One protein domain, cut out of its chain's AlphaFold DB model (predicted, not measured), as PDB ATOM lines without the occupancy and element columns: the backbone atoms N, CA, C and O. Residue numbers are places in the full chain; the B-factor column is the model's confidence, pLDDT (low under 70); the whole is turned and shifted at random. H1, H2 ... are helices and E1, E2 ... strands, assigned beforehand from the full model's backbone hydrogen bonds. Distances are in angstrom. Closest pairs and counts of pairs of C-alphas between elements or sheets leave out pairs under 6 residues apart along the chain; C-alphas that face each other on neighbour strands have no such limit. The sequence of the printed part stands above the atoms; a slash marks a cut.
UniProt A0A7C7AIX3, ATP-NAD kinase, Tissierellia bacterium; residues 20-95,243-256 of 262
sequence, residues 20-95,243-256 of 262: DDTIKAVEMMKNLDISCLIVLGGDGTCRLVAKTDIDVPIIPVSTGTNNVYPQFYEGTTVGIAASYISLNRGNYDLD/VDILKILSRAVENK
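Overview. This is residues 20 to 95 and 243 to 256 of the 262 residues of the protein "ATP-NAD kinase" of Tissierellia bacterium (UniProt A0A7C7AIX3). A small sheet of two parallel strands, E1 and E2, stands in the middle between two pairs of helices, with H2 and H1 toward one of its faces and H3 and H4 toward the other. H2 and H3 cover the strands from opposite sides, while H1 and H4 lie farther out, H1 toward the E1 edge and H4 toward the E2 edge, and their outer ends make the longest axis. The printed part has 90 residues with four named helices and two named strands, in the order H1, E1, H2, E2, H3, H4, and its class is mostly helix. It is compact, with a radius of gyration of the C-alphas of 13.0 A, and its C-alphas span 41 by 32 by 22 A.

Along the chain. The sheet is made of E1, residues 37 to 41, and E2, residues 58 to 62, each 12.5 A from first to last C-alpha. E1 begins with C-alpha 37 at (32.743, 32.571, -44.971). Between the two strands in the chain comes H2, residues 43 to 50, 10.3 A long. Before E1 comes H1, residues 20 to 30, 15.4 A long, with C-alpha 20 at (37.498, 40.419, -30.348). H3, residues 75 to 87, is the longest helix at 18.4 A. H4, residues 245 to 254, is 14.2 A long and ends with C-alpha 254 at (22.580, 17.550, -59.839).

Arrangement. E1 and E2 are parallel neighbours, with 21 degrees between their directions. The C-alphas of residues 38 and 59 face each other at 4.7 A. Across the pair, N 59 and O 37 are 2.8 A apart and N 39 and O 59 are 3.0 A apart, both within hydrogen-bond range. E1, H2 and E2 form a strand-helix-strand unit, two parallel neighbour strands with a helix between them in the chain, and its crossover is right-handed. The closest C-alphas of H2 and E2 are those of Cys 46 and Pro 60, 6.8 A apart, and those of H2 and E1 are Cys 46 and Val 39, 6.9 A apart. H1 and H2 touch, with the C-alphas of Ile 23 and Val 49 closest at 6.2 A; they run the same way at a steep tilt of 42 degrees. H1 and E1 are near each other, with 5 pairs of C-alphas within 10 A. The closest C-alphas of H3 and E2 are those of Val 78 and Ile 59, 7.4 A apart. H3 and H4 touch, with the C-alphas of Ala 81 and Leu 249 closest at 6.1 A; they run the same way at a steep tilt of 57 degrees. The closest C-alphas of E2 and H4 are those of Ile 59 and Ile 245, 7.7 A apart. H2 and H3 are apart, and so are H1 and H4. In H1, H2, H3 and H4 every O i to N i+4 pair is within hydrogen-bond range.

Size, cuts and confidence. The two C-alphas farthest apart are those of Asp 20 and Lys 256, at 41.0 A. Residues 96 to 242 are cut out between H3 and H4, and C-alphas 95 and 243 are 8.5 A apart across the cut. Of the links that are printed whole, the one from E2 to H3, residues 63 to 74, is long; its C-alphas lie 9 to 19 A from the mean of the C-alphas. The link from E1 to H2 is tight, and those from H1 to E1 and from H2 to E2 are short. The mean pLDDT of the printed part is 91.6, and it is under 70 at residue 65 and residues 90 to 92.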
ATOM      1  N   ASP A  20      37.688  39.168 -29.612       92.44
ATOM      2  CA  ASP A  20      37.498  40.419 -30.348       92.44
ATOM      3  C   ASP A  20      38.123  40.387 -31.760       92.44
ATOM      4  O   ASP A  20      37.612  41.041 -32.668       92.44
ATOM      5  N   ASP A  21      39.194  39.610 -31.979       94.94
ATOM      6  CA  ASP A  21      39.847  39.483 -33.287       94.94
ATOM      7  C   ASP A  21      38.954  38.760 -34.299       94.94
ATOM      8  O   ASP A  21      38.886  39.173 -35.457       94.94
ATOM      9  N   THR A  22      38.236  37.713 -33.870       95.56
ATOM     10  CA  THR A  22      37.278  36.995 -34.723       95.56
ATOM     11  C   THR A  22      36.151  37.923 -35.150       95.56
ATOM     12  O   THR A  22      35.871  38.039 -36.340       95.56
ATOM     13  N   ILE A  23      35.548  38.638 -34.196       95.31
ATOM     14  CA  ILE A  23      34.462  39.589 -34.471       95.31
ATOM     15  C   ILE A  23      34.950  40.672 -35.440       95.31
ATOM     16  O   ILE A  23      34.318  40.925 -36.463       95.31
ATOM     17  N   LYS A  24      36.120  41.263 -35.170       95.62
ATOM     18  CA  LYS A  24      36.713  42.295 -36.026       95.62
ATOM     19  C   LYS A  24      36.987  41.790 -37.443       95.62
ATOM     20  O   LYS A  24      36.707  42.512 -38.398       95.62
ATOM     21  N   ALA A  25      37.522  40.579 -37.592       96.06
ATOM     22  CA  ALA A  25      37.775  39.991 -38.903       96.06
ATOM     23  C   ALA A  25      36.479  39.828 -39.706       96.06
ATOM     24  O   ALA A  25      36.437  40.198 -40.879       96.06
ATOM     25  N   VAL A  26      35.415  39.338 -39.066       96.00
ATOM     26  CA  VAL A  26      34.109  39.159 -39.712       96.00
ATOM     27  C   VAL A  26      33.511  40.503 -40.118       96.00
ATOM     28  O   VAL A  26      33.075  40.642 -41.257       96.00
ATOM     29  N   GLU A  27      33.569  41.524 -39.263       94.31
ATOM     30  CA  GLU A  27      33.108  42.876 -39.612       94.31
ATOM     31  C   GLU A  27      33.891  43.478 -40.789       94.31
ATOM     32  O   GLU A  27      33.312  44.093 -41.685       94.31
ATOM     33  N   MET A  28      35.208  43.260 -40.857       94.94
ATOM     34  CA  MET A  28      35.995  43.661 -42.027       94.94
ATOM     35  C   MET A  28      35.552  42.904 -43.286       94.94
ATOM     36  O   MET A  28      35.405  43.524 -44.333       94.94
ATOM     37  N   MET A  29      35.286  41.598 -43.190       94.12
ATOM     38  CA  MET A  29      34.826  40.778 -44.318       94.12
ATOM     39  C   MET A  29      33.406  41.120 -44.785       94.12
ATOM     40  O   MET A  29      33.150  41.077 -45.987       94.12
ATOM     41  N   LYS A  30      32.499  41.525 -43.884       91.69
ATOM     42  CA  LYS A  30      31.155  42.021 -44.246       91.69
ATOM     43  C   LYS A  30      31.232  43.221 -45.192       91.69
ATOM     44  O   LYS A  30      30.419  43.335 -46.101       91.69
ATOM     45  N   ASN A  31      32.250  44.068 -45.030       89.75
ATOM     46  CA  ASN A  31      32.485  45.226 -45.897       89.75
ATOM     47  C   ASN A  31      33.137  44.877 -47.252       89.75
ATOM     48  O   ASN A  31      33.271  45.759 -48.096       89.75
ATOM     49  N   LEU A  32      33.550  43.621 -47.466       91.25
ATOM     50  CA  LEU A  32      34.217  43.155 -48.690       91.25
ATOM     51  C   LEU A  32      33.288  42.376 -49.641       91.25
ATOM     52  O   LEU A  32      33.774  41.814 -50.618       91.25
ATOM     53  N   ASP A  33      31.978  42.323 -49.368       86.44
ATOM     54  CA  ASP A  33      30.981  41.611 -50.194       86.44
ATOM     55  C   ASP A  33      31.377  40.151 -50.513       86.44
ATOM     56  O   ASP A  33      31.344  39.667 -51.654       86.44
ATOM     57  N   ILE A  34      31.817  39.428 -49.479       92.56
ATOM     58  CA  ILE A  34      32.181  38.016 -49.604       92.56
ATOM     59  C   ILE A  34      30.952  37.150 -49.920       92.56
ATOM     60  O   ILE A  34      29.847  37.408 -49.457       92.56
ATOM     61  N   SER A  35      31.139  36.079 -50.698       91.81
ATOM     62  CA  SER A  35      30.033  35.158 -51.052       91.81
ATOM     63  C   SER A  35      29.735  34.119 -49.982       91.81
ATOM     64  O   SER A  35      28.653  33.542 -49.970       91.81
ATOM     65  N   CYS A  36      30.751  33.797 -49.188       93.88
ATOM     66  CA  CYS A  36      30.789  32.690 -48.251       93.88
ATOM     67  C   CYS A  36      31.913  32.958 -47.252       93.88
ATOM     68  O   CYS A  36      32.950  33.512 -47.624       93.88
ATOM     69  N   LEU A  37      31.732  32.512 -46.016       96.31
ATOM     70  CA  LEU A  37      32.743  32.571 -44.971       96.31
ATOM     71  C   LEU A  37      33.144  31.152 -44.564       96.31
ATOM     72  O   LEU A  37      32.302  30.364 -44.143       96.31
ATOM     73  N   ILE A  38      34.429  30.820 -44.657       97.38
ATOM     74  CA  ILE A  38      34.967  29.583 -44.078       97.38
ATOM     75  C   ILE A  38      35.481  29.919 -42.680       97.38
ATOM     76  O   ILE A  38      36.316  30.811 -42.525       97.38
ATOM     77  N   VAL A  39      34.992  29.208 -41.667       96.81
ATOM     78  CA  VAL A  39      35.387  29.411 -40.268       96.81
ATOM     79  C   VAL A  39      36.154  28.186 -39.808       96.81
ATOM     80  O   VAL A  39      35.583  27.106 -39.709       96.81
ATOM     81  N   LEU A  40      37.444  28.354 -39.525       95.38
ATOM     82  CA  LEU A  40      38.283  27.302 -38.955       95.38
ATOM     83  C   LEU A  40      38.301  27.468 -37.434       95.38
ATOM     84  O   LEU A  40      38.821  28.469 -36.939       95.38
ATOM     85  N   GLY A  41      37.734  26.521 -36.692       93.06
ATOM     86  CA  GLY A  41      37.719  26.601 -35.233       93.06
ATOM     87  C   GLY A  41      36.769  25.615 -34.569       93.06
ATOM     88  O   GLY A  41      36.393  24.602 -35.156       93.06
ATOM     89  N   GLY A  42      36.406  25.912 -33.322       92.88
ATOM     90  CA  GLY A  42      35.424  25.147 -32.553       92.88
ATOM     91  C   GLY A  42      34.086  25.863 -32.392       92.88
ATOM     92  O   GLY A  42      33.831  26.883 -33.043       92.88
ATOM     93  N   ASP A  43      33.258  25.345 -31.486       92.50
ATOM     94  CA  ASP A  43      31.930  25.894 -31.181       92.50
ATOM     95  C   ASP A  43      32.013  27.376 -30.769       92.50
ATOM     96  O   ASP A  43      31.349  28.223 -31.367       92.50
ATOM     97  N   GLY A  44      32.936  27.726 -29.863       91.88
ATOM     98  CA  GLY A  44      33.162  29.110 -29.428       91.88
ATOM     99  C   GLY A  44      33.550  30.069 -30.563       91.88
ATOM    100  O   GLY A  44      33.039  31.187 -30.635       91.88
ATOM    101  N   THR A  45      34.387  29.636 -31.515       94.06
ATOM    102  CA  THR A  45      34.728  30.452 -32.696       94.06
ATOM    103  C   THR A  45      33.499  30.684 -33.571       94.06
ATOM    104  O   THR A  45      33.229  31.817 -33.968       94.06
ATOM    105  N   CYS A  46      32.723  29.631 -33.840       95.69
ATOM    106  CA  CYS A  46      31.498  29.735 -34.630       95.69
ATOM    107  C   CYS A  46      30.462  30.640 -33.947       95.69
ATOM    108  O   CYS A  46      29.819  31.446 -34.619       95.69
ATOM    109  N   ARG A  47      30.357  30.574 -32.612       96.00
ATOM    110  CA  ARG A  47      29.511  31.451 -31.793       96.00
ATOM    111  C   ARG A  47      29.889  32.918 -31.965       96.00
ATOM    112  O   ARG A  47      29.018  33.741 -32.227       96.00
ATOM    113  N   LEU A  48      31.180  33.255 -31.884       95.69
ATOM    114  CA  LEU A  48      31.663  34.627 -32.093       95.69
ATOM    115  C   LEU A  48      31.326  35.153 -33.490       95.69
ATOM    116  O   LEU A  48      30.931  36.307 -33.625       95.69
ATOM    117  N   VAL A  49      31.436  34.306 -34.516       97.00
ATOM    118  CA  VAL A  49      31.025  34.665 -35.878       97.00
ATOM    119  C   VAL A  49      29.512  34.895 -35.942       97.00
ATOM    120  O   VAL A  49      29.073  35.917 -36.468       97.00
ATOM    121  N   ALA A  50      28.707  34.005 -35.358       95.94
ATOM    122  CA  ALA A  50      27.249  34.126 -35.328       95.94
ATOM    123  C   ALA A  50      26.762  35.407 -34.623       95.94
ATOM    124  O   ALA A  50      25.758  35.981 -35.037       95.94
ATOM    125  N   LYS A  51      27.495  35.902 -33.615       94.56
ATOM    126  CA  LYS A  51      27.194  37.162 -32.907       94.56
ATOM    127  C   LYS A  51      27.283  38.416 -33.775       94.56
ATOM    128  O   LYS A  51      26.764  39.452 -33.379       94.56
ATOM    129  N   THR A  52      27.960  38.346 -34.917       94.81
ATOM    130  CA  THR A  52      28.087  39.490 -35.833       94.81
ATOM    131  C   THR A  52      26.867  39.666 -36.733       94.81
ATOM    132  O   THR A  52      26.843  40.590 -37.544       94.81
ATOM    133  N   ASP A  53      25.879  38.764 -36.651       89.44
ATOM    134  CA  ASP A  53      24.730  38.705 -37.562       89.44
ATOM    135  C   ASP A  53      25.172  38.792 -39.039       89.44
ATOM    136  O   ASP A  53      24.591  39.511 -39.857       89.44
ATOM    137  N   ILE A  54      26.276  38.115 -39.381       91.00
ATOM    138  CA  ILE A  54      26.722  38.011 -40.767       91.00
ATOM    139  C   ILE A  54      25.685  37.241 -41.592       91.00
ATOM    140  O   ILE A  54      25.207  36.180 -41.191       91.00
ATOM    141  N   ASP A  55      25.365  37.784 -42.765       90.75
ATOM    142  CA  ASP A  55      24.290  37.298 -43.628       90.75
ATOM    143  C   ASP A  55      24.816  36.605 -44.892       90.75
ATOM    144  O   ASP A  55      24.330  36.812 -45.998       90.75
ATOM    145  N   VAL A  56      25.869  35.799 -44.734       92.88
ATOM    146  CA  VAL A  56      26.439  34.985 -45.816       92.88
ATOM    147  C   VAL A  56      26.514  33.521 -45.376       92.88
ATOM    148  O   VAL A  56      26.615  33.259 -44.174       92.88
ATOM    149  N   PRO A  57      26.490  32.556 -46.314       94.81
ATOM    150  CA  PRO A  57      26.752  31.155 -46.011       94.81
ATOM    151  C   PRO A  57      28.056  30.974 -45.233       94.81
ATOM    152  O   PRO A  57      29.102  31.504 -45.615       94.81
ATOM    153  N   ILE A  58      27.997  30.203 -44.153       95.62
ATOM    154  CA  ILE A  58      29.144  29.862 -43.321       95.62
ATOM    155  C   ILE A  58      29.453  28.382 -43.492       95.62
ATOM    156  O   ILE A  58      28.582  27.545 -43.272       95.62
ATOM    157  N   ILE A  59      30.703  28.059 -43.816       96.69
ATOM    158  CA  ILE A  59      31.238  26.697 -43.778       96.69
ATOM    159  C   ILE A  59      32.070  26.555 -42.495       96.69
ATOM    160  O   ILE A  59      33.235  26.969 -42.476       96.69
ATOM    161  N   PRO A  60      31.491  26.028 -41.402       95.75
ATOM    162  CA  PRO A  60      32.213  25.823 -40.156       95.75
ATOM    163  C   PRO A  60      33.025  24.520 -40.235       95.75
ATOM    164  O   PRO A  60      32.467  23.425 -40.322       95.75
ATOM    165  N   VAL A  61      34.351  24.639 -40.207       96.62
ATOM    166  CA  VAL A  61      35.288  23.512 -40.286       96.62
ATOM    167  C   VAL A  61      35.978  23.335 -38.945       96.62
ATOM    168  O   VAL A  61      36.650  24.233 -38.432       96.62
ATOM    169  N   SER A  62      35.819  22.140 -38.392       93.69
ATOM    170  CA  SER A  62      36.367  21.793 -37.093       93.69
ATOM    171  C   SER A  62      37.880  21.640 -37.177       93.69
ATOM    172  O   SER A  62      38.384  20.841 -37.966       93.69
ATOM    173  N   THR A  63      38.613  22.348 -36.318       88.25
ATOM    174  CA  THR A  63      40.067  22.157 -36.133       88.25
ATOM    175  C   THR A  63      40.402  21.223 -34.967       88.25
ATOM    176  O   THR A  63      41.570  21.048 -34.627       88.25
ATOM    177  N   GLY A  64      39.385  20.636 -34.333       81.75
ATOM    178  CA  GLY A  64      39.508  19.689 -33.227       81.75
ATOM    179  C   GLY A  64      38.497  18.549 -33.342       81.75
ATOM    180  O   GLY A  64      37.753  18.455 -34.316       81.75
ATOM    181  N   THR A  65      38.462  17.666 -32.348       66.31
ATOM    182  CA  THR A  65      37.614  16.460 -32.377       66.31
ATOM    183  C   THR A  65      36.376  16.543 -31.489       66.31
ATOM    184  O   THR A  65      35.550  15.643 -31.536       66.31
ATOM    185  N   ASN A  66      36.233  17.601 -30.685       77.88
ATOM    186  CA  ASN A  66      35.219  17.685 -29.626       77.88
ATOM    187  C   ASN A  66      34.237  18.833 -29.870       77.88
ATOM    188  O   ASN A  66      33.886  19.545 -28.939       77.88
ATOM    189  N   ASN A  67      33.875  19.060 -31.128       85.69
ATOM    190  CA  ASN A  67      32.955  20.124 -31.494       85.69
ATOM    191  C   ASN A  67      31.623  19.528 -31.940       85.69
ATOM    192  O   ASN A  67      31.594  18.462 -32.559       85.69
ATOM    193  N   VAL A  68      30.535  20.227 -31.636       90.44
ATOM    194  CA  VAL A  68      29.184  19.807 -32.025       90.44
ATOM    195  C   VAL A  68      28.710  20.574 -33.257       90.44
ATOM    196  O   VAL A  68      28.043  20.012 -34.127       90.44
ATOM    197  N   TYR A  69      29.079  21.851 -33.361       93.81
ATOM    198  CA  TYR A  69      28.610  22.741 -34.410       93.81
ATOM    199  C   TYR A  69      29.411  22.629 -35.726       93.81
ATOM    200  O   TYR A  69      28.793  22.293 -36.744       93.81
ATOM    201  N   PRO A  70      30.735  22.896 -35.781       93.50
ATOM    202  CA  PRO A  70      31.559  22.619 -36.952       93.50
ATOM    203  C   PRO A  70      31.822  21.115 -37.106       93.50
ATOM    204  O   PRO A  70      32.019  20.399 -36.128       93.50
ATOM    205  N   GLN A  71      31.919  20.649 -38.351       90.00
ATOM    206  CA  GLN A  71      32.297  19.265 -38.663       90.00
ATOM    207  C   GLN A  71      33.728  19.197 -39.196       90.00
ATOM    208  O   GLN A  71      34.256  20.167 -39.748       90.00
ATOM    209  N   PHE A  72      34.378  18.045 -39.024       90.62
ATOM    210  CA  PHE A  72      35.673  17.797 -39.646       90.62
ATOM    211  C   PHE A  72      35.471  17.488 -41.130       90.62
ATOM    212  O   PHE A  72      34.825  16.502 -41.484       90.62
ATOM    213  N   TYR A  73      36.056  18.317 -41.988       92.12
ATOM    214  CA  TYR A  73      36.007  18.147 -43.433       92.12
ATOM    215  C   TYR A  73      37.395  18.282 -44.042       92.12
ATOM    216  O   TYR A  73      38.266  18.981 -43.524       92.12
ATOM    217  N   GLU A  74      37.586  17.615 -45.174       93.56
ATOM    218  CA  GLU A  74      38.796  17.747 -45.973       93.56
ATOM    219  C   GLU A  74      38.770  19.086 -46.741       93.56
ATOM    220  O   GLU A  74      37.732  19.523 -47.242       93.56
ATOM    221  N   GLY A  75      39.907  19.785 -46.793       93.75
ATOM    222  CA  GLY A  75      39.978  21.164 -47.289       93.75
ATOM    223  C   GLY A  75      39.636  21.325 -48.775       93.75
ATOM    224  O   GLY A  75      39.112  22.366 -49.174       93.75
ATOM    225  N   THR A  76      39.878  20.306 -49.596       95.31
ATOM    226  CA  THR A  76      39.534  20.314 -51.024       95.31
ATOM    227  C   THR A  76      38.022  20.365 -51.214       95.31
ATOM    228  O   THR A  76      37.531  21.185 -51.991       95.31
ATOM    229  N   THR A  77      37.258  19.550 -50.482       96.62
ATOM    230  CA  THR A  77      35.788  19.553 -50.595       96.62
ATOM    231  C   THR A  77      35.174  20.837 -50.043       96.62
ATOM    232  O   THR A  77      34.240  21.365 -50.645       96.62
ATOM    233  N   VAL A  78      35.757  21.406 -48.980       96.94
ATOM    234  CA  VAL A  78      35.419  22.750 -48.473       96.94
ATOM    235  C   VAL A  78      35.613  23.811 -49.559       96.94
ATOM    236  O   VAL A  78      34.709  24.607 -49.811       96.94
ATOM    237  N   GLY A  79      36.764  23.809 -50.238       95.69
ATOM    238  CA  GLY A  79      37.061  24.761 -51.311       95.69
ATOM    239  C   GLY A  79      36.117  24.628 -52.509       95.69
ATOM    240  O   GLY A  79      35.636  25.632 -53.036       95.69
ATOM    241  N   ILE A  80      35.794  23.395 -52.910       95.62
ATOM    242  CA  ILE A  80      34.822  23.123 -53.979       95.62
ATOM    243  C   ILE A  80      33.431  23.641 -53.588       95.62
ATOM    244  O   ILE A  80      32.789  24.311 -54.395       95.62
ATOM    245  N   ALA A  81      32.977  23.375 -52.360       95.38
ATOM    246  CA  ALA A  81      31.686  23.859 -51.874       95.38
ATOM    247  C   ALA A  81      31.636  25.393 -51.855       95.38
ATOM    248  O   ALA A  81      30.686  25.982 -52.366       95.38
ATOM    249  N   ALA A  82      32.689  26.047 -51.355       95.12
ATOM    250  CA  ALA A  82      32.804  27.504 -51.363       95.12
ATOM    251  C   ALA A  82      32.788  28.088 -52.788       95.12
ATOM    252  O   ALA A  82      32.158  29.121 -53.023       95.12
ATOM    253  N   SER A  83      33.440  27.423 -53.748       93.75
ATOM    254  CA  SER A  83      33.418  27.804 -55.167       93.75
ATOM    255  C   SER A  83      32.014  27.694 -55.759       93.75
ATOM    256  O   SER A  83      31.506  28.653 -56.341       93.75
ATOM    257  N   TYR A  84      31.346  26.558 -55.543       94.44
ATOM    258  CA  TYR A  84      29.980  26.344 -56.009       94.44
ATOM    259  C   TYR A  84      29.013  27.382 -55.429       94.44
ATOM    260  O   TYR A  84      28.213  27.952 -56.170       94.44
ATOM    261  N   ILE A  85      29.130  27.681 -54.131       93.75
ATOM    262  CA  ILE A  85      28.375  28.751 -53.471       93.75
ATOM    263  C   ILE A  85      28.665  30.086 -54.172       93.75
ATOM    264  O   ILE A  85      27.763  30.719 -54.709       93.75
ATOM    265  N   SER A  86      29.935  30.470 -54.293       91.88
ATOM    266  CA  SER A  86      30.331  31.755 -54.887       91.88
ATOM    267  C   SER A  86      29.841  31.958 -56.326       91.88
ATOM    268  O   SER A  86      29.535  33.084 -56.710       91.88
ATOM    269  N   LEU A  87      29.728  30.889 -57.117       91.00
ATOM    270  CA  LEU A  87      29.220  30.938 -58.493       91.00
ATOM    271  C   LEU A  87      27.686  30.973 -58.588       91.00
ATOM    272  O   LEU A  87      27.151  31.314 -59.639       91.00
ATOM    273  N   ASN A  88      26.979  30.649 -57.504       88.62
ATOM    274  CA  ASN A  88      25.517  30.570 -57.445       88.62
ATOM    275  C   ASN A  88      24.934  31.530 -56.391       88.62
ATOM    276  O   ASN A  88      23.937  31.210 -55.737       88.62
ATOM    277  N   ARG A  89      25.556  32.712 -56.222       81.19
ATOM    278  CA  ARG A  89      25.124  33.746 -55.263       81.19
ATOM    279  C   ARG A  89      23.614  33.975 -55.291       81.19
ATOM    280  O   ARG A  89      23.039  34.252 -56.339       81.19
ATOM    281  N   GLY A  90      22.990  33.891 -54.115       69.69
ATOM    282  CA  GLY A  90      21.566  34.178 -53.922       69.69
ATOM    283  C   GLY A  90      20.614  33.022 -54.238       69.69
ATOM    284  O   GLY A  90      19.418  33.174 -54.028       69.69
ATOM    285  N   ASN A  91      21.112  31.864 -54.688       69.31
ATOM    286  CA  ASN A  91      20.313  30.647 -54.879       69.31
ATOM    287  C   ASN A  91      20.728  29.543 -53.896       69.31
ATOM    288  O   ASN A  91      20.938  28.383 -54.262       69.31
ATOM    289  N   TYR A  92      20.899  29.932 -52.639       67.12
ATOM    290  CA  TYR A  92      21.235  29.015 -51.565       67.12
ATOM    291  C   TYR A  92      19.938  28.611 -50.878       67.12
ATOM    292  O   TYR A  92      19.341  29.410 -50.164       67.12
ATOM    293  N   ASP A  93      19.498  27.379 -51.114       73.81
ATOM    294  CA  ASP A  93      18.460  26.761 -50.284       73.81
ATOM    295  C   ASP A  93      19.154  26.265 -49.012       73.81
ATOM    296  O   ASP A  93      19.543  25.103 -48.900       73.81
ATOM    297  N   LEU A  94      19.517  27.223 -48.159       83.50
ATOM    298  CA  LEU A  94      20.214  26.991 -46.905       83.50
ATOM    299  C   LEU A  94      19.317  27.446 -45.769       83.50
ATOM    300  O   LEU A  94      18.930  28.614 -45.693       83.50
ATOM    301  N   ASP A  95      19.066  26.530 -44.847       86.06
ATOM    302  CA  ASP A  95      18.388  26.858 -43.611       86.06
ATOM    303  C   ASP A  95      19.319  27.628 -42.676       86.06
ATOM    304  O   ASP A  95      20.538  27.410 -42.606       86.06
ATOM    305  N   VAL A 243      26.358  25.893 -43.789       93.69
ATOM    306  CA  VAL A 243      26.552  25.037 -44.953       93.69
ATOM    307  C   VAL A 243      26.777  23.600 -44.504       93.69
ATOM    308  O   VAL A 243      27.755  23.293 -43.825       93.69
ATOM    309  N   ASP A 244      25.901  22.715 -44.964       91.75
ATOM    310  CA  ASP A 244      26.160  21.281 -45.028       91.75
ATOM    311  C   ASP A 244      26.857  20.976 -46.363       91.75
ATOM    312  O   ASP A 244      26.278  21.132 -47.444       91.75
ATOM    313  N   ILE A 245      28.128  20.571 -46.289       93.31
ATOM    314  CA  ILE A 245      28.949  20.309 -47.478       93.31
ATOM    315  C   ILE A 245      28.369  19.163 -48.302       93.31
ATOM    316  O   ILE A 245      28.383  19.237 -49.530       93.31
ATOM    317  N   LEU A 246      27.833  18.121 -47.662       93.00
ATOM    318  CA  LEU A 246      27.249  16.998 -48.384       93.00
ATOM    319  C   LEU A 246      26.012  17.457 -49.160       93.00
ATOM    320  O   LEU A 246      25.917  17.172 -50.356       93.00
ATOM    321  N   LYS A 247      25.103  18.210 -48.522       91.88
ATOM    322  CA  LYS A 247      23.912  18.765 -49.196       91.88
ATOM    323  C   LYS A 247      24.309  19.674 -50.370       91.88
ATOM    324  O   LYS A 247      23.817  19.489 -51.484       91.88
ATOM    325  N   ILE A 248      25.256  20.596 -50.167       93.44
ATOM    326  CA  ILE A 248      25.714  21.522 -51.219       93.44
ATOM    327  C   ILE A 248      26.391  20.801 -52.386       93.44
ATOM    328  O   ILE A 248      26.087  21.091 -53.544       93.44
ATOM    329  N   LEU A 249      27.289  19.852 -52.122       94.56
ATOM    330  CA  LEU A 249      27.980  19.134 -53.194       94.56
ATOM    331  C   LEU A 249      27.059  18.152 -53.923       94.56
ATOM    332  O   LEU A 249      27.221  17.965 -55.127       94.56
ATOM    333  N   SER A 250      26.055  17.592 -53.246       94.69
ATOM    334  CA  SER A 250      25.016  16.782 -53.899       94.69
ATOM    335  C   SER A 250      24.239  17.620 -54.918       94.69
ATOM    336  O   SER A 250      24.104  17.225 -56.075       94.69
ATOM    337  N   ARG A 251      23.861  18.849 -54.547       92.44
ATOM    338  CA  ARG A 251      23.240  19.811 -55.469       92.44
ATOM    339  C   ARG A 251      24.177  20.232 -56.608       92.44
ATOM    340  O   ARG A 251      23.742  20.447 -57.740       92.44
ATOM    341  N   ALA A 252      25.481  20.331 -56.347       93.81
ATOM    342  CA  ALA A 252      26.468  20.592 -57.391       93.81
ATOM    343  C   ALA A 252      26.521  19.461 -58.433       93.81
ATOM    344  O   ALA A 252      26.602  19.739 -59.632       93.81
ATOM    345  N   VAL A 253      26.406  18.201 -58.002       95.44
ATOM    346  CA  VAL A 253      26.293  17.045 -58.905       95.44
ATOM    347  C   VAL A 253      25.015  17.121 -59.743       95.44
ATOM    348  O   VAL A 253      25.092  16.983 -60.963       95.44
ATOM    349  N   GLU A 254      23.863  17.399 -59.129       93.50
ATOM    350  CA  GLU A 254      22.580  17.550 -59.839       93.50
ATOM    351  C   GLU A 254      22.642  18.638 -60.922       93.50
ATOM    352  O   GLU A 254      22.171  18.445 -62.045       93.50
ATOM    353  N   ASN A 255      23.329  19.742 -60.621       92.31
ATOM    354  CA  ASN A 255      23.551  20.848 -61.551       92.31
ATOM    355  C   ASN A 255      24.704  20.607 -62.542       92.31
ATOM    356  O   ASN A 255      25.078  21.526 -63.272       92.31
ATOM    357  N   LYS A 256      25.273  19.394 -62.590       94.12
ATOM    358  CA  LYS A 256      26.390  19.008 -63.472       94.12
ATOM    359  C   LYS A 256      27.623  19.906 -63.330       94.12
ATOM    360  O   LYS A 256      28.399  20.042 -64.270       94.12
TER     361      LYS A 256